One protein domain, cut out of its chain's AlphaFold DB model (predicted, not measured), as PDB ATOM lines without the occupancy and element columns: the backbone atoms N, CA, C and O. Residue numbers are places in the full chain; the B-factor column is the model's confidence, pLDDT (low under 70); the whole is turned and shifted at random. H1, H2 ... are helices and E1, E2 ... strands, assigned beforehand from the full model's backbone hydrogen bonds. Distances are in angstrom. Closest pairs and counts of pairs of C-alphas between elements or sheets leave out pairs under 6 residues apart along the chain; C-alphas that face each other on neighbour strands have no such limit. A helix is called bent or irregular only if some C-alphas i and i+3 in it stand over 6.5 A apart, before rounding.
ATOM      1  N   SER A  10       9.594 -25.767  55.878       96.38
ATOM      2  CA  SER A  10      10.087 -24.699  56.755       96.38
ATOM      3  C   SER A  10       8.992 -23.763  57.277       96.38
ATOM      4  O   SER A  10       9.152 -23.215  58.363       96.38
ATOM      5  N   GLN A  11       7.886 -23.598  56.546       97.00
ATOM      6  CA  GLN A  11       6.775 -22.732  56.952       97.00
ATOM      7  C   GLN A  11       5.861 -23.388  57.990       97.00
ATOM      8  O   GLN A  11       5.254 -22.689  58.794       97.00
ATOM      9  N   VAL A  12       5.764 -24.720  57.986       96.56
ATOM     10  CA  VAL A  12       4.814 -25.466  58.832       96.56
ATOM     11  C   VAL A  12       5.494 -26.317  59.903       96.56
ATOM     12  O   VAL A  12       4.840 -26.791  60.824       96.56
ATOM     13  N   TRP A  13       6.812 -26.519  59.841       97.19
ATOM     14  CA  TRP A  13       7.524 -27.438  60.736       97.19
ATOM     15  C   TRP A  13       7.315 -27.138  62.225       97.19
ATOM     16  O   TRP A  13       7.159 -28.060  63.029       97.19
ATOM     17  N   SER A  14       7.310 -25.860  62.612       97.44
ATOM     18  CA  SER A  14       7.102 -25.440  64.002       97.44
ATOM     19  C   SER A  14       5.687 -25.732  64.506       97.44
ATOM     20  O   SER A  14       5.518 -25.943  65.704       97.44
ATOM     21  N   THR A  15       4.699 -25.802  63.611       97.50
ATOM     22  CA  THR A  15       3.286 -26.026  63.950       97.50
ATOM     23  C   THR A  15       2.904 -27.507  63.968       97.50
ATOM     24  O   THR A  15       1.846 -27.853  64.489       97.50
ATOM     25  N   LEU A  16       3.738 -28.391  63.408       97.69
ATOM     26  CA  LEU A  16       3.494 -29.834  63.415       97.69
ATOM     27  C   LEU A  16       3.670 -30.428  64.816       97.69
ATOM     28  O   LEU A  16       4.670 -30.183  65.501       97.69
ATOM     29  N   ASN A  17       2.742 -31.301  65.199       97.88
ATOM     30  CA  ASN A  17       2.877 -32.096  66.414       97.88
ATOM     31  C   ASN A  17       3.937 -33.216  66.240       97.88
ATOM     32  O   ASN A  17       4.349 -33.521  65.114       97.88
ATOM     33  N   PRO A  18       4.402 -33.858  67.330       98.06
ATOM     34  CA  PRO A  18       5.448 -34.881  67.249       98.06
ATOM     35  C   PRO A  18       5.120 -36.064  66.324       98.06
ATOM     36  O   PRO A  18       5.998 -36.534  65.603       98.06
ATOM     37  N   ILE A  19       3.860 -36.516  66.292       98.12
ATOM     38  CA  ILE A  19       3.430 -37.628  65.431       98.12
ATOM     39  C   ILE A  19       3.497 -37.227  63.953       98.12
ATOM     40  O   ILE A  19       4.004 -37.988  63.131       98.12
ATOM     41  N   GLN A  20       3.069 -36.011  63.612       97.75
ATOM     42  CA  GLN A  20       3.167 -35.477  62.251       97.75
ATOM     43  C   GLN A  20       4.626 -35.313  61.808       97.75
ATOM     44  O   GLN A  20       4.979 -35.677  60.687       97.75
ATOM     45  N   LYS A  21       5.506 -34.828  62.694       98.06
ATOM     46  CA  LYS A  21       6.950 -34.750  62.408       98.06
ATOM     47  C   LYS A  21       7.537 -36.130  62.124       98.06
ATOM     48  O   LYS A  21       8.275 -36.288  61.154       98.06
ATOM     49  N   LEU A  22       7.168 -37.138  62.919       98.06
ATOM     50  CA  LEU A  22       7.582 -38.521  62.685       98.06
ATOM     51  C   LEU A  22       7.088 -39.040  61.327       98.06
ATOM     52  O   LEU A  22       7.857 -39.663  60.602       98.06
ATOM     53  N   GLN A  23       5.843 -38.751  60.944       97.94
ATOM     54  CA  GLN A  23       5.308 -39.138  59.634       97.94
ATOM     55  C   GLN A  23       6.104 -38.524  58.474       97.94
ATOM     56  O   GLN A  23       6.416 -39.234  57.517       97.94
ATOM     57  N   VAL A  24       6.490 -37.247  58.575       97.12
ATOM     58  CA  VAL A  24       7.351 -36.587  57.577       97.12
ATOM     59  C   VAL A  24       8.710 -37.281  57.489       97.12
ATOM     60  O   VAL A  24       9.161 -37.606  56.391       97.12
ATOM     61  N   LEU A  25       9.345 -37.561  58.631       97.19
ATOM     62  CA  LEU A  25      10.621 -38.281  58.669       97.19
ATOM     63  C   LEU A  25      10.508 -39.664  58.013       97.19
ATOM     64  O   LEU A  25      11.334 -40.011  57.175       97.19
ATOM     65  N   LEU A  26       9.460 -40.430  58.331       97.94
ATOM     66  CA  LEU A  26       9.218 -41.742  57.726       97.94
ATOM     67  C   LEU A  26       9.003 -41.651  56.209       97.94
ATOM     68  O   LEU A  26       9.521 -42.490  55.472       97.94
ATOM     69  N   ALA A  27       8.274 -40.640  55.731       96.69
ATOM     70  CA  ALA A  27       8.086 -40.410  54.302       96.69
ATOM     71  C   ALA A  27       9.416 -40.096  53.598       96.69
ATOM     72  O   ALA A  27       9.714 -40.694  52.564       96.69
ATOM     73  N   MET A  28      10.257 -39.240  54.187       96.00
ATOM     74  CA  MET A  28      11.592 -38.951  53.652       96.00
ATOM     75  C   MET A  28      12.481 -40.196  53.621       96.00
ATOM     76  O   MET A  28      13.145 -40.440  52.616       96.00
ATOM     77  N   THR A  29      12.462 -41.017  54.673       96.31
ATOM     78  CA  THR A  29      13.228 -42.272  54.712       96.31
ATOM     79  C   THR A  29      12.790 -43.230  53.605       96.31
ATOM     80  O   THR A  29      13.639 -43.829  52.948       96.31
ATOM     81  N   ARG A  30      11.481 -43.344  53.341       96.50
ATOM     82  CA  ARG A  30      10.956 -44.168  52.236       96.50
ATOM     83  C   ARG A  30      11.439 -43.665  50.876       96.50
ATOM     84  O   ARG A  30      11.890 -44.473  50.071       96.50
ATOM     85  N   LEU A  31      11.413 -42.350  50.647       94.69
ATOM     86  CA  LEU A  31      11.942 -41.749  49.415       94.69
ATOM     87  C   LEU A  31      13.444 -42.013  49.259       94.69
ATOM     88  O   LEU A  31      13.890 -42.439  48.198       94.69
ATOM     89  N   GLN A  32      14.225 -41.833  50.326       93.50
ATOM     90  CA  GLN A  32      15.658 -42.133  50.310       93.50
ATOM     91  C   GLN A  32      15.932 -43.612  50.023       93.50
ATOM     92  O   GLN A  32      16.862 -43.927  49.284       93.50
ATOM     93  N   GLN A  33      15.129 -44.522  50.580       91.81
ATOM     94  CA  GLN A  33      15.236 -45.953  50.307       91.81
ATOM     95  C   GLN A  33      14.927 -46.272  48.839       91.81
ATOM     96  O   GLN A  33      15.663 -47.038  48.224       91.81
ATOM     97  N   GLN A  34      13.892 -45.651  48.264       90.38
ATOM     98  CA  GLN A  34      13.562 -45.788  46.842       90.38
ATOM     99  C   GLN A  34      14.668 -45.233  45.939       90.38
ATOM    100  O   GLN A  34      15.038 -45.873  44.965       90.38
ATOM    101  N   TRP A  35      15.252 -44.079  46.259       88.25
ATOM    102  CA  TRP A  35      16.354 -43.534  45.460       88.25
ATOM    103  C   TRP A  35      17.617 -44.390  45.540       88.25
ATOM    104  O   TRP A  35      18.331 -44.516  44.551       88.25
ATOM    105  N   ARG A  36      17.873 -45.024  46.691       87.12
ATOM    106  CA  ARG A  36      18.996 -45.955  46.871       87.12
ATOM    107  C   ARG A  36      18.821 -47.287  46.143       87.12
ATOM    108  O   ARG A  36      19.815 -47.990  45.985       87.12
ATOM    109  N   SER A  37      17.611 -47.658  45.710       87.00
ATOM    110  CA  SER A  37      17.414 -48.889  44.926       87.00
ATOM    111  C   SER A  37      17.932 -48.771  43.490       87.00
ATOM    112  O   SER A  37      18.030 -49.776  42.781       87.00
ATOM    113  N   VAL A  38      18.286 -47.551  43.071       87.50
ATOM    114  CA  VAL A  38      18.946 -47.267  41.804       87.50
ATOM    115  C   VAL A  38      20.407 -46.919  42.071       87.50
ATOM    116  O   VAL A  38      20.707 -45.998  42.828       87.50
ATOM    117  N   SER A  39      21.323 -47.629  41.421       88.38
ATOM    118  CA  SER A  39      22.738 -47.266  41.381       88.38
ATOM    119  C   SER A  39      23.201 -46.986  39.954       88.38
ATOM    120  O   SER A  39      22.511 -47.260  38.970       88.38
ATOM    121  N   PHE A  40      24.368 -46.365  39.844       89.00
ATOM    122  CA  PHE A  40      24.910 -45.844  38.600       89.00
ATOM    123  C   PHE A  40      26.220 -46.563  38.304       89.00
ATOM    124  O   PHE A  40      27.055 -46.710  39.192       89.00
ATOM    125  N   SER A  41      26.411 -46.999  37.059       89.75
ATOM    126  CA  SER A  41      27.669 -47.643  36.645       89.75
ATOM    127  C   SER A  41      28.864 -46.688  36.620       89.75
ATOM    128  O   SER A  41      30.001 -47.141  36.618       89.75
ATOM    129  N   HIS A  42      28.605 -45.379  36.555       92.00
ATOM    130  CA  HIS A  42      29.628 -44.346  36.467       92.00
ATOM    131  C   HIS A  42      29.290 -43.153  37.363       92.00
ATOM    132  O   HIS A  42      28.123 -42.839  37.602       92.00
ATOM    133  N   TYR A  43      30.328 -42.449  37.798       92.62
ATOM    134  CA  TYR A  43      30.249 -41.169  38.487       92.62
ATOM    135  C   TYR A  43      30.255 -40.041  37.454       92.62
ATOM    136  O   TYR A  43      31.100 -40.016  36.560       92.62
ATOM    137  N   GLY A  44      29.314 -39.111  37.571       92.25
ATOM    138  CA  GLY A  44      29.124 -38.013  36.629       92.25
ATOM    139  C   GLY A  44      27.793 -37.312  36.879       92.25
ATOM    140  O   GLY A  44      27.190 -37.472  37.942       92.25
ATOM    141  N   SER A  45      27.327 -36.552  35.894       91.88
ATOM    142  CA  SER A  45      26.003 -35.923  35.918       91.88
ATOM    143  C   SER A  45      25.052 -36.608  34.941       91.88
ATOM    144  O   SER A  45      25.486 -37.296  34.016       91.88
ATOM    145  N   LEU A  46      23.749 -36.453  35.186       89.69
ATOM    146  CA  LEU A  46      22.694 -36.962  34.316       89.69
ATOM    147  C   LEU A  46      22.393 -35.964  33.209       89.69
ATOM    148  O   LEU A  46      22.221 -34.775  33.472       89.69
ATOM    149  N   TYR A  47      22.299 -36.483  31.996       89.38
ATOM    150  CA  TYR A  47      21.965 -35.744  30.789       89.38
ATOM    151  C   TYR A  47      20.880 -36.491  30.033       89.38
ATOM    152  O   TYR A  47      20.778 -37.717  30.149       89.38
ATOM    153  N   TYR A  48      20.112 -35.768  29.225       88.44
ATOM    154  CA  TYR A  48      19.303 -36.415  28.208       88.44
ATOM    155  C   TYR A  48      20.214 -37.033  27.152       88.44
ATOM    156  O   TYR A  48      21.254 -36.477  26.790       88.44
ATOM    157  N   ARG A  49      19.839 -38.219  26.677       84.25
ATOM    158  CA  ARG A  49      20.624 -38.959  25.686       84.25
ATOM    159  C   ARG A  49      20.665 -38.251  24.332       84.25
ATOM    160  O   ARG A  49      21.602 -38.448  23.577       84.25
ATOM    161  N   GLU A  50      19.669 -37.436  24.018       85.00
ATOM    162  CA  GLU A  50      19.663 -36.635  22.790       85.00
ATOM    163  C   GLU A  50      20.726 -35.526  22.796       85.00
ATOM    164  O   GLU A  50      21.293 -35.217  21.750       85.00
ATOM    165  N   ASP A  51      21.066 -34.997  23.975       87.06
ATOM    166  CA  ASP A  51      22.027 -33.900  24.127       87.06
ATOM    167  C   ASP A  51      23.489 -34.372  24.117       87.06
ATOM    168  O   ASP A  51      24.410 -33.560  23.995       87.06
ATOM    169  N   MET A  52      23.732 -35.675  24.294       78.19
ATOM    170  CA  MET A  52      25.069 -36.242  24.475       78.19
ATOM    171  C   MET A  52      25.190 -37.617  23.823       78.19
ATOM    172  O   MET A  52      24.307 -38.453  23.943       78.19
ATOM    173  N   GLN A  53      26.340 -37.917  23.223       73.62
ATOM    174  CA  GLN A  53      26.692 -39.289  22.843       73.62
ATOM    175  C   GLN A  53      27.438 -39.947  24.015       73.62
ATOM    176  O   GLN A  53      28.645 -39.727  24.152       73.62
ATOM    177  N   PRO A  54      26.767 -40.708  24.908       68.75
ATOM    178  CA  PRO A  54      27.450 -41.324  26.034       68.75
ATOM    179  C   PRO A  54      28.500 -42.338  25.565       68.75
ATOM    180  O   PRO A  54      28.255 -43.073  24.603       68.75
ATOM    181  N   PRO A  55      29.622 -42.465  26.295       69.81
ATOM    182  CA  PRO A  55      30.509 -43.613  26.170       69.81
ATOM    183  C   PRO A  55      29.738 -44.941  26.210       69.81
ATOM    184  O   PRO A  55      28.755 -45.102  26.942       69.81
ATOM    185  N   ALA A  56      30.197 -45.920  25.428       70.31
ATOM    186  CA  ALA A  56      29.608 -47.254  25.427       70.31
ATOM    187  C   ALA A  56      29.687 -47.893  26.828       70.31
ATOM    188  O   ALA A  56      30.677 -47.745  27.539       70.31
ATOM    189  N   GLY A  57      28.644 -48.631  27.221       74.25
ATOM    190  CA  GLY A  57      28.625 -49.384  28.482       74.25
ATOM    191  C   GLY A  57      28.037 -48.648  29.690       74.25
ATOM    192  O   GLY A  57      27.864 -49.269  30.740       74.25
ATOM    193  N   ILE A  58      27.652 -47.377  29.550       79.69
ATOM    194  CA  ILE A  58      26.941 -46.647  30.606       79.69
ATOM    195  C   ILE A  58      25.530 -47.216  30.786       79.69
ATOM    196  O   ILE A  58      24.764 -47.368  29.834       79.69
ATOM    197  N   HIS A  59      25.207 -47.545  32.030       84.12
ATOM    198  CA  HIS A  59      23.914 -48.071  32.449       84.12
ATOM    199  C   HIS A  59      23.595 -47.682  33.897       84.12
ATOM    200  O   HIS A  59      24.473 -47.287  34.675       84.12
ATOM    201  N   PHE A  60      22.330 -47.842  34.254       86.50
ATOM    202  CA  PHE A  60      21.846 -47.770  35.625       86.50
ATOM    203  C   PHE A  60      21.588 -49.189  36.118       86.50
ATOM    204  O   PHE A  60      21.326 -50.085  35.318       86.50
ATOM    205  N   VAL A  61      21.654 -49.418  37.419       85.50
ATOM    206  CA  VAL A  61      21.239 -50.681  38.023       85.50
ATOM    207  C   VAL A  61      20.003 -50.394  38.850       85.50
ATOM    208  O   VAL A  61      20.058 -49.597  39.779       85.50
ATOM    209  N   ARG A  62      18.884 -51.029  38.510       84.88
ATOM    210  CA  ARG A  62      17.643 -50.969  39.287       84.88
ATOM    211  C   ARG A  62      17.294 -52.383  39.711       84.88
ATOM    212  O   ARG A  62      17.267 -53.280  38.870       84.88
ATOM    213  N   ASP A  63      17.089 -52.586  41.008       84.06
ATOM    214  CA  ASP A  63      16.749 -53.898  41.578       84.06
ATOM    215  C   ASP A  63      17.737 -55.007  41.151       84.06
ATOM    216  O   ASP A  63      17.358 -56.125  40.801       84.06
ATOM    217  N   GLY A  64      19.032 -54.668  41.108       81.50
ATOM    218  CA  GLY A  64      20.115 -55.581  40.719       81.50
ATOM    219  C   GLY A  64      20.228 -55.871  39.216       81.50
ATOM    220  O   GLY A  64      21.092 -56.647  38.812       81.50
ATOM    221  N   LYS A  65      19.394 -55.254  38.373       85.31
ATOM    222  CA  LYS A  65      19.420 -55.441  36.915       85.31
ATOM    223  C   LYS A  65      19.956 -54.208  36.208       85.31
ATOM    224  O   LYS A  65      19.534 -53.089  36.490       85.31
ATOM    225  N   ALA A  66      20.850 -54.426  35.246       86.69
ATOM    226  CA  ALA A  66      21.331 -53.367  34.373       86.69
ATOM    227  C   ALA A  66      20.194 -52.886  33.458       86.69
ATOM    228  O   ALA A  66      19.685 -53.636  32.624       86.69
ATOM    229  N   VAL A  67      19.819 -51.623  33.614       84.31
ATOM    230  CA  VAL A  67      18.861 -50.907  32.780       84.31
ATOM    231  C   VAL A  67      19.646 -49.944  31.901       84.31
ATOM    232  O   VAL A  67      20.334 -49.040  32.383       84.31
ATOM    233  N   ARG A  68      19.551 -50.156  30.589       78.44
ATOM    234  CA  ARG A  68      20.012 -49.186  29.597       78.44
ATOM    235  C   ARG A  68      18.833 -48.287  29.280       78.44
ATOM    236  O   ARG A  68      17.970 -48.664  28.495       78.44
ATOM    237  N   ASP A  69      18.781 -47.155  29.964       69.00
ATOM    238  CA  ASP A  69      17.782 -46.139  29.678       69.00
ATOM    239  C   ASP A  69      18.068 -45.513  28.301       69.00
ATOM    240  O   ASP A  69      19.230 -45.257  27.947       69.00
ATOM    241  N   LEU A  70      17.014 -45.340  27.506       67.06
ATOM    242  CA  LEU A  70      17.094 -44.701  26.195       67.06
ATOM    243  C   LEU A  70      17.038 -43.177  26.316       67.06
ATOM    244  O   LEU A  70      17.558 -42.499  25.435       67.06
ATOM    245  N   ASP A  71      16.498 -42.652  27.413       83.44
ATOM    246  CA  ASP A  71      16.237 -41.223  27.564       83.44
ATOM    247  C   ASP A  71      17.379 -40.513  28.293       83.44
ATOM    248  O   ASP A  71      17.630 -39.330  28.061       83.44
ATOM    249  N   PHE A  72      18.122 -41.239  29.138       85.38
ATOM    250  CA  PHE A  72      19.169 -40.668  29.986       85.38
ATOM    251  C   PHE A  72      20.554 -41.281  29.770       85.38
ATOM    252  O   PHE A  72      20.729 -42.471  29.498       85.38
ATOM    253  N   ALA A  73      21.564 -40.442  29.970       87.62
ATOM    254  CA  ALA A  73      22.978 -40.758  29.884       87.62
ATOM    255  C   ALA A  73      23.734 -40.199  31.099       87.62
ATOM    256  O   ALA A  73      23.378 -39.155  31.646       87.62
ATOM    257  N   ILE A  74      24.811 -40.879  31.501       89.25
ATOM    258  CA  ILE A  74      25.794 -40.327  32.443       89.25
ATOM    259  C   ILE A  74      26.903 -39.680  31.621       89.25
ATOM    260  O   ILE A  74      27.374 -40.240  30.629       89.25
ATOM    261  N   SER A  75      27.300 -38.480  32.003       89.56
ATOM    262  CA  SER A  75      28.255 -37.661  31.261       89.56
ATOM    263  C   SER A  75      29.048 -36.782  32.239       89.56
ATOM    264  O   SER A  75      28.913 -36.981  33.454       89.56
ATOM    265  N   PRO A  76      29.945 -35.892  31.769       92.56
ATOM    266  CA  PRO A  76      30.818 -35.125  32.650       92.56
ATOM    267  C   PRO A  76      30.093 -34.448  33.823       92.56
ATOM    268  O   PRO A  76      28.962 -33.998  33.697       92.56
ATOM    269  N   ALA A  77      30.736 -34.366  34.982       94.00
ATOM    270  CA  ALA A  77      30.164 -33.751  36.166       94.00
ATOM    271  C   ALA A  77      29.955 -32.237  35.982       94.00
ATOM    272  O   ALA A  77      30.870 -31.507  35.589       94.00
ATOM    273  N   THR A  78      28.760 -31.766  36.336       92.12
ATOM    274  CA  THR A  78      28.341 -30.349  36.305       92.12
ATOM    275  C   THR A  78      27.986 -29.805  37.684       92.12
ATOM    276  O   THR A  78      27.365 -28.749  37.806       92.12
ATOM    277  N   GLY A  79      28.346 -30.536  38.742       92.00
ATOM    278  CA  GLY A  79      28.139 -30.087  40.113       92.00
ATOM    279  C   GLY A  79      28.786 -28.723  40.357       92.00
ATOM    280  O   GLY A  79      29.772 -28.359  39.719       92.00
ATOM    281  N   ARG A  80      28.248 -27.961  41.315       91.75
ATOM    282  CA  ARG A  80      28.810 -26.653  41.708       91.75
ATOM    283  C   ARG A  80      30.293 -26.736  42.053       91.75
ATOM    284  O   ARG A  80      31.067 -25.855  41.709       91.75
ATOM    285  N   ASP A  81      30.710 -27.834  42.666       90.88
ATOM    286  CA  ASP A  81      32.108 -28.119  42.962       90.88
ATOM    287  C   ASP A  81      32.980 -28.277  41.702       90.88
ATOM    288  O   ASP A  81      34.177 -28.034  41.776       90.88
ATOM    289  N   TRP A  82      32.413 -28.624  40.543       94.00
ATOM    290  CA  TRP A  82      33.104 -28.716  39.247       94.00
ATOM    291  C   TRP A  82      33.003 -27.444  38.392       94.00
ATOM    292  O   TRP A  82      33.798 -27.273  37.465       94.00
ATOM    293  N   CYS A  83      32.057 -26.555  38.690       92.06
ATOM    294  CA  CYS A  83      31.750 -25.391  37.857       92.06
ATOM    295  C   CYS A  83      32.122 -24.052  38.505       92.06
ATOM    296  O   CYS A  83      32.668 -23.175  37.824       92.06
ATOM    297  N   ASP A  84      31.859 -23.898  39.801       91.75
ATOM    298  CA  ASP A  84      31.941 -22.617  40.499       91.75
ATOM    299  C   ASP A  84      33.396 -22.171  40.726       91.75
ATOM    300  O   ASP A  84      34.350 -22.957  40.691       91.75
ATOM    301  N   ALA A  85      33.567 -20.869  40.988       91.38
ATOM    302  CA  ALA A  85      34.856 -20.239  41.285       91.38
ATOM    303  C   ALA A  85      35.955 -20.564  40.250       91.38
ATOM    304  O   ALA A  85      37.093 -20.851  40.607       91.38
ATOM    305  N   GLY A  86      35.595 -20.557  38.963       93.00
ATOM    306  CA  GLY A  86      36.521 -20.769  37.847       93.00
ATOM    307  C   GLY A  86      36.851 -22.233  37.539       93.00
ATOM    308  O   GLY A  86      37.524 -22.492  36.542       93.00
ATOM    309  N   ARG A  87      36.351 -23.205  38.320       93.94
ATOM    310  CA  ARG A  87      36.619 -24.639  38.084       93.94
ATOM    311  C   ARG A  87      36.064 -25.145  36.757       93.94
ATOM    312  O   ARG A  87      36.650 -26.042  36.153       93.94
ATOM    313  N   SER A  88      35.006 -24.512  36.251       93.62
ATOM    314  CA  SER A  88      34.478 -24.762  34.906       93.62
ATOM    315  C   SER A  88      35.533 -24.589  33.808       93.62
ATOM    316  O   SER A  88      35.524 -25.378  32.862       93.62
ATOM    317  N   ASN A  89      36.464 -23.644  33.972       94.19
ATOM    318  CA  ASN A  89      37.491 -23.292  32.986       94.19
ATOM    319  C   ASN A  89      38.771 -24.134  33.100       94.19
ATOM    320  O   ASN A  89      39.674 -23.998  32.276       94.19
ATOM    321  N   LEU A  90      38.883 -24.990  34.119       94.94
ATOM    322  CA  LEU A  90      40.052 -25.847  34.277       94.94
ATOM    323  C   LEU A  90      40.048 -26.958  33.228       94.94
ATOM    324  O   LEU A  90      39.069 -27.692  33.080       94.94
ATOM    325  N   HIS A  91      41.183 -27.125  32.550       94.62
ATOM    326  CA  HIS A  91      41.409 -28.246  31.646       94.62
ATOM    327  C   HIS A  91      41.746 -29.514  32.446       94.62
ATOM    328  O   HIS A  91      42.906 -29.901  32.582       94.62
ATOM    329  N   VAL A  92      40.714 -30.113  33.039       94.50
ATOM    330  CA  VAL A  92      40.779 -31.365  33.801       94.50
ATOM    331  C   VAL A  92      39.675 -32.306  33.339       94.50
ATOM    332  O   VAL A  92      38.616 -31.861  32.892       94.50
ATOM    333  N   GLY A  93      39.910 -33.613  33.455       92.50
ATOM    334  CA  GLY A  93      38.878 -34.608  33.182       92.50
ATOM    335  C   GLY A  93      37.702 -34.432  34.142       92.50
ATOM    336  O   GLY A  93      37.897 -34.394  35.353       92.50
ATOM    337  N   LYS A  94      36.489 -34.332  33.597       93.31
ATOM    338  CA  LYS A  94      35.238 -34.193  34.363       93.31
ATOM    339  C   LYS A  94      34.406 -35.480  34.352       93.31
ATOM    340  O   LYS A  94      33.242 -35.459  34.722       93.31
ATOM    341  N   GLY A  95      35.000 -36.594  33.933       92.62
ATOM    342  CA  GLY A  95      34.328 -37.883  33.831       92.62
ATOM    343  C   GLY A  95      33.578 -38.060  32.505       92.62
ATOM    344  O   GLY A  95      33.856 -37.330  31.549       92.62
ATOM    345  N   PRO A  96      32.645 -39.023  32.432       93.25
ATOM    346  CA  PRO A  96      32.215 -39.886  33.535       93.25
ATOM    347  C   PRO A  96      33.311 -40.880  33.970       93.25
ATOM    348  O   PRO A  96      34.136 -41.288  33.157       93.25
ATOM    349  N   TRP A  97      33.340 -41.262  35.249       94.19
ATOM    350  CA  TRP A  97      34.350 -42.177  35.812       94.19
ATOM    351  C   TRP A  97      33.739 -43.527  36.176       94.19
ATOM    352  O   TRP A  97      32.670 -43.569  36.775       94.19
ATOM    353  N   ALA A  98      34.419 -44.627  35.856       91.50
ATOM    354  CA  ALA A  98      33.879 -45.981  36.023       91.50
ATOM    355  C   ALA A  98      34.024 -46.538  37.450       91.50
ATOM    356  O   ALA A  98      33.495 -47.601  37.762       91.50
ATOM    357  N   SER A  99      34.760 -45.850  38.326       91.56
ATOM    358  CA  SER A  99      34.956 -46.278  39.710       91.56
ATOM    359  C   SER A  99      35.021 -45.100  40.673       91.56
ATOM    360  O   SER A  99      35.357 -43.973  40.296       91.56
ATOM    361  N   LEU A 100      34.739 -45.387  41.947       91.94
ATOM    362  CA  LEU A 100      34.857 -44.410  43.026       91.94
ATOM    363  C   LEU A 100      36.286 -43.869  43.126       91.94
ATOM    364  O   LEU A 100      36.479 -42.667  43.272       91.94
ATOM    365  N   THR A 101      37.286 -44.740  42.992       94.06
ATOM    366  CA  THR A 101      38.704 -44.368  43.027       94.06
ATOM    367  C   THR A 101      39.039 -43.342  41.951       94.06
ATOM    368  O   THR A 101      39.608 -42.302  42.267       94.06
ATOM    369  N   GLN A 102      38.623 -43.581  40.700       94.62
ATOM    370  CA  GLN A 102      38.847 -42.641  39.597       94.62
ATOM    371  C   GLN A 102      38.169 -41.293  39.862       94.62
ATOM    372  O   GLN A 102      38.760 -40.244  39.610       94.62
ATOM    373  N   TYR A 103      36.948 -41.315  40.402       95.00
ATOM    374  CA  TYR A 103      36.230 -40.094  40.755       95.00
ATOM    375  C   TYR A 103      36.953 -39.290  41.845       95.00
ATOM    376  O   TYR A 103      37.176 -38.089  41.689       95.00
ATOM    377  N   LEU A 104      37.374 -39.947  42.927       95.25
ATOM    378  CA  LEU A 104      38.100 -39.313  44.030       95.25
ATOM    379  C   LEU A 104      39.471 -38.782  43.579       95.25
ATOM    380  O   LEU A 104      39.834 -37.648  43.892       95.25
ATOM    381  N   GLN A 105      40.208 -39.547  42.772       95.62
ATOM    382  CA  GLN A 105      41.455 -39.081  42.158       95.62
ATOM    383  C   GLN A 105      41.219 -37.822  41.316       95.62
ATOM    384  O   GLN A 105      41.958 -36.847  41.455       95.62
ATOM    385  N   ALA A 106      40.152 -37.795  40.513       96.25
ATOM    386  CA  ALA A 106      39.815 -36.638  39.693       96.25
ATOM    387  C   ALA A 106      39.478 -35.390  40.527       96.25
ATOM    388  O   ALA A 106      39.861 -34.288  40.133       96.25
ATOM    389  N   ILE A 107      38.833 -35.542  41.693       96.06
ATOM    390  CA  ILE A 107      38.641 -34.436  42.647       96.06
ATOM    391  C   ILE A 107      40.001 -33.895  43.104       96.06
ATOM    392  O   ILE A 107      40.230 -32.685  43.049       96.06
ATOM    393  N   GLY A 108      40.920 -34.775  43.507       95.88
ATOM    394  CA  GLY A 108      42.266 -34.376  43.924       95.88
ATOM    395  C   GLY A 108      43.019 -33.633  42.816       95.88
ATOM    396  O   GLY A 108      43.521 -32.531  43.039       95.88
ATOM    397  N   THR A 109      43.029 -34.179  41.597       96.31
ATOM    398  CA  THR A 109      43.651 -33.545  40.423       96.31
ATOM    399  C   THR A 109      43.029 -32.185  40.104       96.31
ATOM    400  O   THR A 109      43.759 -31.221  39.851       96.31
ATOM    401  N   ARG A 110      41.693 -32.075  40.148       96.62
ATOM    402  CA  ARG A 110      40.969 -30.812  39.948       96.62
ATOM    403  C   ARG A 110      41.417 -29.761  40.954       96.62
ATOM    404  O   ARG A 110      41.717 -28.642  40.551       96.62
ATOM    405  N   GLU A 111      41.466 -30.103  42.240       96.31
ATOM    406  CA  GLU A 111      41.819 -29.141  43.288       96.31
ATOM    407  C   GLU A 111      43.297 -28.737  43.244       96.31
ATOM    408  O   GLU A 111      43.596 -27.557  43.424       96.31
ATOM    409  N   VAL A 112      44.212 -29.657  42.917       96.50
ATOM    410  CA  VAL A 112      45.626 -29.310  42.672       96.50
ATOM    411  C   VAL A 112      45.723 -28.285  41.544       96.50
ATOM    412  O   VAL A 112      46.363 -27.244  41.707       96.50
ATOM    413  N   LYS A 113      45.035 -28.531  40.422       96.75
ATOM    414  CA  LYS A 113      45.032 -27.602  39.288       96.75
ATOM    415  C   LYS A 113      44.379 -26.266  39.646       96.75
ATOM    416  O   LYS A 113      44.886 -25.221  39.249       96.75
ATOM    417  N   ALA A 114      43.293 -26.286  40.417       95.62
ATOM    418  CA  ALA A 114      42.620 -25.080  40.885       95.62
ATOM    419  C   ALA A 114      43.560 -24.208  41.724       95.62
ATOM    420  O   ALA A 114      43.669 -23.019  41.461       95.62
ATOM    421  N   ILE A 115      44.289 -24.794  42.676       95.06
ATOM    422  CA  ILE A 115      45.245 -24.063  43.520       95.06
ATOM    423  C   ILE A 115      46.388 -23.458  42.695       95.06
ATOM    424  O   ILE A 115      46.859 -22.371  43.004       95.06
ATOM    425  N   GLN A 116      46.838 -24.159  41.654       94.50
ATOM    426  CA  GLN A 116      47.939 -23.703  40.803       94.50
ATOM    427  C   GLN A 116      47.533 -22.633  39.783       94.50
ATOM    428  O   GLN A 116      48.402 -21.946  39.256       94.50
ATOM    429  N   SER A 117      46.255 -22.561  39.406       95.00
ATOM    430  CA  SER A 117      45.813 -21.791  38.231       95.00
ATOM    431  C   SER A 117      44.703 -20.781  38.516       95.00
ATOM    432  O   SER A 117      44.399 -19.980  37.637       95.00
ATOM    433  N   LEU A 118      44.078 -20.822  39.691       93.56
ATOM    434  CA  LEU A 118      42.960 -19.955  40.051       93.56
ATOM    435  C   LEU A 118      43.233 -19.237  41.367       93.56
ATOM    436  O   LEU A 118      43.922 -19.742  42.252       93.56
ATOM    437  N   GLU A 119      42.591 -18.086  41.519       88.69
ATOM    438  CA  GLU A 119      42.516 -17.408  42.805       88.69
ATOM    439  C   GLU A 119      41.734 -18.259  43.821       88.69
ATOM    440  O   GLU A 119      40.696 -18.847  43.477       88.69
ATOM    441  N   PRO A 120      42.176 -18.325  45.091       82.19
ATOM    442  CA  PRO A 120      41.437 -19.018  46.132       82.19
ATOM    443  C   PRO A 120      39.997 -18.491  46.231       82.19
ATOM    444  O   PRO A 120      39.786 -17.276  46.300       82.19
ATOM    445  N   PRO A 121      38.982 -19.375  46.288       78.38
ATOM    446  CA  PRO A 121      37.608 -18.927  46.443       78.38
ATOM    447  C   PRO A 121      37.465 -18.169  47.762       78.38
ATOM    448  O   PRO A 121      38.014 -18.578  48.792       78.38
ATOM    449  N   LYS A 122      36.694 -17.077  47.737       73.44
ATOM    450  CA  LYS A 122      36.365 -16.328  48.951       73.44
ATOM    451  C   LYS A 122      35.684 -17.275  49.947       73.44
ATOM    452  O   LYS A 122      34.727 -17.951  49.560       73.44
ATOM    453  N   PRO A 123      36.145 -17.341  51.207       69.56
ATOM    454  CA  PRO A 123      35.465 -18.119  52.229       69.56
ATOM    455  C   PRO A 123      34.001 -17.676  52.339       69.56
ATOM    456  O   PRO A 123      33.723 -16.513  52.614       69.56
ATOM    457  N   ILE A 124      33.065 -18.598  52.096       67.31
ATOM    458  CA  ILE A 124      31.617 -18.336  52.208       67.31
ATOM    459  C   ILE A 124      31.186 -18.331  53.685       67.31
ATOM    460  O   ILE A 124      30.170 -17.752  54.054       67.31
ATOM    461  N   ALA A 125      31.980 -18.959  54.555       65.44
ATOM    462  CA  ALA A 125      31.718 -18.995  55.981       65.44
ATOM    463  C   ALA A 125      32.137 -17.677  56.650       65.44
ATOM    464  O   ALA A 125      33.310 -17.296  56.622       65.44
ATOM    465  N   LEU A 126      31.174 -17.022  57.304       64.56
ATOM    466  CA  LEU A 126      31.387 -15.930  58.257       64.56
ATOM    467  C   LEU A 126      32.075 -16.481  59.518       64.56
ATOM    468  O   LEU A 126      31.456 -16.634  60.569       64.56
ATOM    469  N   PHE A 127      33.353 -16.845  59.419       62.06
ATOM    470  CA  PHE A 127      34.149 -17.171  60.596       62.06
ATOM    471  C   PHE A 127      34.545 -15.870  61.299       62.06
ATOM    472  O   PHE A 127      35.514 -15.212  60.926       62.06
ATOM    473  N   CYS A 128      33.783 -15.504  62.326       57.75
ATOM    474  CA  CYS A 128      34.112 -14.407  63.228       57.75
ATOM    475  C   CYS A 128      35.074 -14.920  64.311       57.75
ATOM    476  O   CYS A 128      34.666 -15.630  65.227       57.75
ATOM    477  N   GLY A 129      36.360 -14.588  64.207       71.44
ATOM    478  CA  GLY A 129      37.365 -14.919  65.217       71.44
ATOM    479  C   GLY A 129      38.687 -14.197  64.951       71.44
ATOM    480  O   GLY A 129      38.921 -13.766  63.824       71.44
ATOM    481  N   PRO A 130      39.575 -14.058  65.952       74.44
ATOM    482  CA  PRO A 130      40.791 -13.245  65.835       74.44
ATOM    483  C   PRO A 130      41.820 -13.794  64.831       74.44
ATOM    484  O   PRO A 130      42.762 -13.090  64.481       74.44
ATOM    485  N   ARG A 131      41.669 -15.046  64.374       72.94
ATOM    486  CA  ARG A 131      42.524 -15.692  63.365       72.94
ATOM    487  C   ARG A 131      41.686 -16.642  62.499       72.94
ATOM    488  O   ARG A 131      41.695 -17.848  62.757       72.94
ATOM    489  N   PRO A 132      40.911 -16.137  61.522       73.12
ATOM    490  CA  PRO A 132      40.239 -17.024  60.583       73.12
ATOM    491  C   PRO A 132      41.289 -17.844  59.824       73.12
ATOM    492  O   PRO A 132      42.430 -17.408  59.658       73.12
ATOM    493  N   TYR A 133      40.905 -19.039  59.374       74.56
ATOM    494  CA  TYR A 133      41.764 -19.862  58.528       74.56
ATOM    495  C   TYR A 133      42.274 -19.033  57.342       74.56
ATOM    496  O   TYR A 133      41.481 -18.516  56.556       74.56
ATOM    497  N   GLN A 134      43.596 -18.914  57.226       74.69
ATOM    498  CA  GLN A 134      44.244 -18.275  56.090       74.69
ATOM    499  C   GLN A 134      44.627 -19.357  55.077       74.69
ATOM    500  O   GLN A 134      45.400 -20.260  55.418       74.69
ATOM    501  N   PRO A 135      44.073 -19.311  53.853       74.25
ATOM    502  CA  PRO A 135      44.468 -20.211  52.785       74.25
ATOM    503  C   PRO A 135      45.968 -20.106  52.515       74.25
ATOM    504  O   PRO A 135      46.445 -19.052  52.116       74.25
ATOM    505  N   ASP A 136      46.685 -21.209  52.695       87.69
ATOM    506  CA  ASP A 136      48.095 -21.322  52.337       87.69
ATOM    507  C   ASP A 136      48.261 -22.385  51.248       87.69
ATOM    508  O   ASP A 136      47.762 -23.509  51.377       87.69
ATOM    509  N   THR A 137      48.917 -22.005  50.155       91.44
ATOM    510  CA  THR A 137      49.073 -22.842  48.960       91.44
ATOM    511  C   THR A 137      49.846 -24.115  49.278       91.44
ATOM    512  O   THR A 137      49.402 -25.203  48.909       91.44
ATOM    513  N   GLU A 138      50.956 -24.004  50.008       93.56
ATOM    514  CA  GLU A 138      51.822 -25.137  50.340       93.56
ATOM    515  C   GLU A 138      51.089 -26.159  51.217       93.56
ATOM    516  O   GLU A 138      51.035 -27.349  50.890       93.56
ATOM    517  N   LYS A 139      50.424 -25.700  52.283       92.06
ATOM    518  CA  LYS A 139      49.610 -26.563  53.154       92.06
ATOM    519  C   LYS A 139      48.466 -27.230  52.401       92.06
ATOM    520  O   LYS A 139      48.202 -28.409  52.633       92.06
ATOM    521  N   LYS A 140      47.785 -26.516  51.498       92.75
ATOM    522  CA  LYS A 140      46.701 -27.103  50.694       92.75
ATOM    523  C   LYS A 140      47.215 -28.179  49.741       92.75
ATOM    524  O   LYS A 140      46.604 -29.240  49.655       92.75
ATOM    525  N   LEU A 141      48.331 -27.931  49.056       95.81
ATOM    526  CA  LEU A 141      48.950 -28.924  48.176       95.81
ATOM    527  C   LEU A 141      49.443 -30.143  48.963       95.81
ATOM    528  O   LEU A 141      49.227 -31.270  48.529       95.81
ATOM    529  N   THR A 142      50.012 -29.928  50.149       95.62
ATOM    530  CA  THR A 142      50.437 -31.010  51.051       95.62
ATOM    531  C   THR A 142      49.248 -31.862  51.494       95.62
ATOM    532  O   THR A 142      49.289 -33.088  51.406       95.62
ATOM    533  N   ALA A 143      48.146 -31.225  51.897       94.69
ATOM    534  CA  ALA A 143      46.920 -31.927  52.264       94.69
ATOM    535  C   ALA A 143      46.336 -32.728  51.088       94.69
ATOM    536  O   ALA A 143      45.882 -33.855  51.282       94.69
ATOM    537  N   LEU A 144      46.377 -32.186  49.866       95.94
ATOM    538  CA  LEU A 144      45.940 -32.902  48.663       95.94
ATOM    539  C   LEU A 144      46.864 -34.069  48.302       95.94
ATOM    540  O   LEU A 144      46.377 -35.101  47.845       95.94
ATOM    541  N   ALA A 145      48.169 -33.946  48.541       95.69
ATOM    542  CA  ALA A 145      49.104 -35.052  48.363       95.69
ATOM    543  C   ALA A 145      48.770 -36.212  49.314       95.69
ATOM    544  O   ALA A 145      48.684 -37.357  48.876       95.69
ATOM    545  N   TRP A 146      48.499 -35.924  50.592       95.50
ATOM    546  CA  TRP A 146      48.040 -36.942  51.545       95.50
ATOM    547  C   TRP A 146      46.673 -37.514  51.181       95.50
ATOM    548  O   TRP A 146      46.486 -38.724  51.263       95.50
ATOM    549  N   TYR A 147      45.736 -36.672  50.741       95.38
ATOM    550  CA  TYR A 147      44.439 -37.123  50.242       95.38
ATOM    551  C   TYR A 147      44.614 -38.170  49.138       95.38
ATOM    552  O   TYR A 147      44.073 -39.265  49.251       95.38
ATOM    553  N   LEU A 148      45.426 -37.877  48.119       94.12
ATOM    554  CA  LEU A 148      45.669 -38.794  47.005       94.12
ATOM    555  C   LEU A 148      46.322 -40.110  47.451       94.12
ATOM    556  O   LEU A 148      45.982 -41.154  46.904       94.12
ATOM    557  N   GLN A 149      47.187 -40.088  48.469       93.12
ATOM    558  CA  GLN A 149      47.783 -41.307  49.034       93.12
ATOM    559  C   GLN A 149      46.756 -42.221  49.717       93.12
ATOM    560  O   GLN A 149      46.948 -43.434  49.750       93.12
ATOM    561  N   ILE A 150      45.670 -41.666  50.265       93.38
ATOM    562  CA  ILE A 150      44.655 -42.455  50.980       93.38
ATOM    563  C   ILE A 150      43.452 -42.838  50.114       93.38
ATOM    564  O   ILE A 150      42.667 -43.684  50.543       93.38
ATOM    565  N   VAL A 151      43.284 -42.263  48.915       92.62
ATOM    566  CA  VAL A 151      42.137 -42.563  48.031       92.62
ATOM    567  C   VAL A 151      42.008 -44.065  47.767       92.62
ATOM    568  O   VAL A 151      40.908 -44.616  47.861       92.62
ATOM    569  N   ASP A 152      43.121 -44.747  47.510       83.06
ATOM    570  CA  ASP A 152      43.110 -46.186  47.240       83.06
ATOM    571  C   ASP A 152      42.649 -46.982  48.474       83.06
ATOM    572  O   ASP A 152      41.818 -47.883  48.359       83.06
ATOM    573  N   ALA A 153      43.083 -46.584  49.674       86.00
ATOM    574  CA  ALA A 153      42.669 -47.210  50.932       86.00
ATOM    575  C   ALA A 153      41.181 -46.977  51.262       86.00
ATOM    576  O   ALA A 153      40.533 -47.839  51.860       86.00
ATOM    577  N   LEU A 154      40.621 -45.827  50.870       80.75
ATOM    578  CA  LEU A 154      39.200 -45.511  51.058       80.75
ATOM    579  C   LEU A 154      38.297 -46.327  50.125       80.75
ATOM    580  O   LEU A 154      37.164 -46.644  50.480       80.75
ATOM    581  N   SER A 155      38.811 -46.682  48.949       72.31
ATOM    582  CA  SER A 155      38.050 -47.362  47.900       72.31
ATOM    583  C   SER A 155      37.842 -48.856  48.161       72.31
ATOM    584  O   SER A 155      36.937 -49.449  47.591       72.31
ATOM    585  N   GLN A 156      38.670 -49.476  49.008       62.91
ATOM    586  CA  GLN A 156      38.638 -50.921  49.285       62.91
ATOM    587  C   GLN A 156      37.575 -51.345  50.312       62.91
ATOM    588  O   GLN A 156      37.358 -52.538  50.511       62.91
ATOM    589  N   LYS A 157      36.950 -50.390  51.012       52.41
ATOM    590  CA  LYS A 157      36.022 -50.653  52.128       52.41
ATOM    591  C   LYS A 157      34.542 -50.458  51.782       52.41
ATOM    592  O   LYS A 157      33.714 -50.551  52.688       52.41
TER     593      LYS A 157
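AT A GLANCE: This is residues 10 to 157 of the 158 residues of the protein "Putative Phosphotransferase enzyme family protein" of Aspergillus calidoustus (UniProt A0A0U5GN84). What shape does the model make? It is a loose, open frame: two small patches of strands, E1 with E3 and E4, and E2 with E5, sit at one corner, with the long helix H1 running out from E1 as an arm. Away from H1, the helices H3 and H4 lie side by side as a hairpin, and residues 124 to 131 of the loop between them stick out free. What is it built of? The printed part has 148 residues, with four named helices and five named strands in the order H1 E1 E2 E3 E4 E5 H2 H3 H4, a mixed class; the sheets, E1 - E3 - E4 and E2 - E5, are antiparallel. The whole is loose, with a radius of gyration of the C-alphas of 20.1 A and spans of 50 by 48 by 33 A.

IN THESE COORDINATES: Where are the strands? E1 is residues 38 to 40, E3 60 to 62 and E4 65 to 67; E2 is residues 45 to 48 and E5 72 to 75. Where are the helices? H1, residues 18 to 36, runs 26.9 A from C-alpha 18 at (5.448, -34.881, 67.249). H2 is residues 80 to 83, and H3, residues 100 to 117, is 25.6 A long. H4, residues 137 to 155, is 26.9 A long and ends with C-alpha 155 at (38.050, -47.362, 47.900).

HOW THE PARTS SIT: How is the larger sheet joined? The inner strand E3 is antiparallel to E1, with N 39 and O 61 2.9 A apart, and forms a hairpin with E4, with N 67 and O 60 2.7 A apart. And the smaller one? E2 and E5 are antiparallel at 138 degrees, with N 73 and O 47 2.8 A apart. How do the helices stand? H3 and H4 touch as a helical hairpin, closest at the C-alphas of Thr 101 and Ser 155, 5.8 A, with a shallow tilt of 7 degrees, opposite ways. H2 is near H3, with 6 pairs of C-alphas within 10 A, while H1 touches no helix and is not on the larger sheet. Are their backbones even? In H1 and H3 every O i to N i+4 pair is within hydrogen-bond range, in H4 13 of 15, and H2 is too short for one; H4 is only just irregular, with C-alphas 149 and 152 7.0 A apart, and has a kink of 36 degrees near residue 149.

THE WHOLE: How far does it reach? The two C-alphas farthest apart, those of Leu 70 and Pro 130, are 55.9 A apart. Which links are long? Those from E2 to E3, H2 to H3 and H3 to H4 are long, and the printed part has no cut. Where is confidence low? Residues 54 to 55, 69 to 70, 123 to 128 and 156 to 157 have pLDDT under 70.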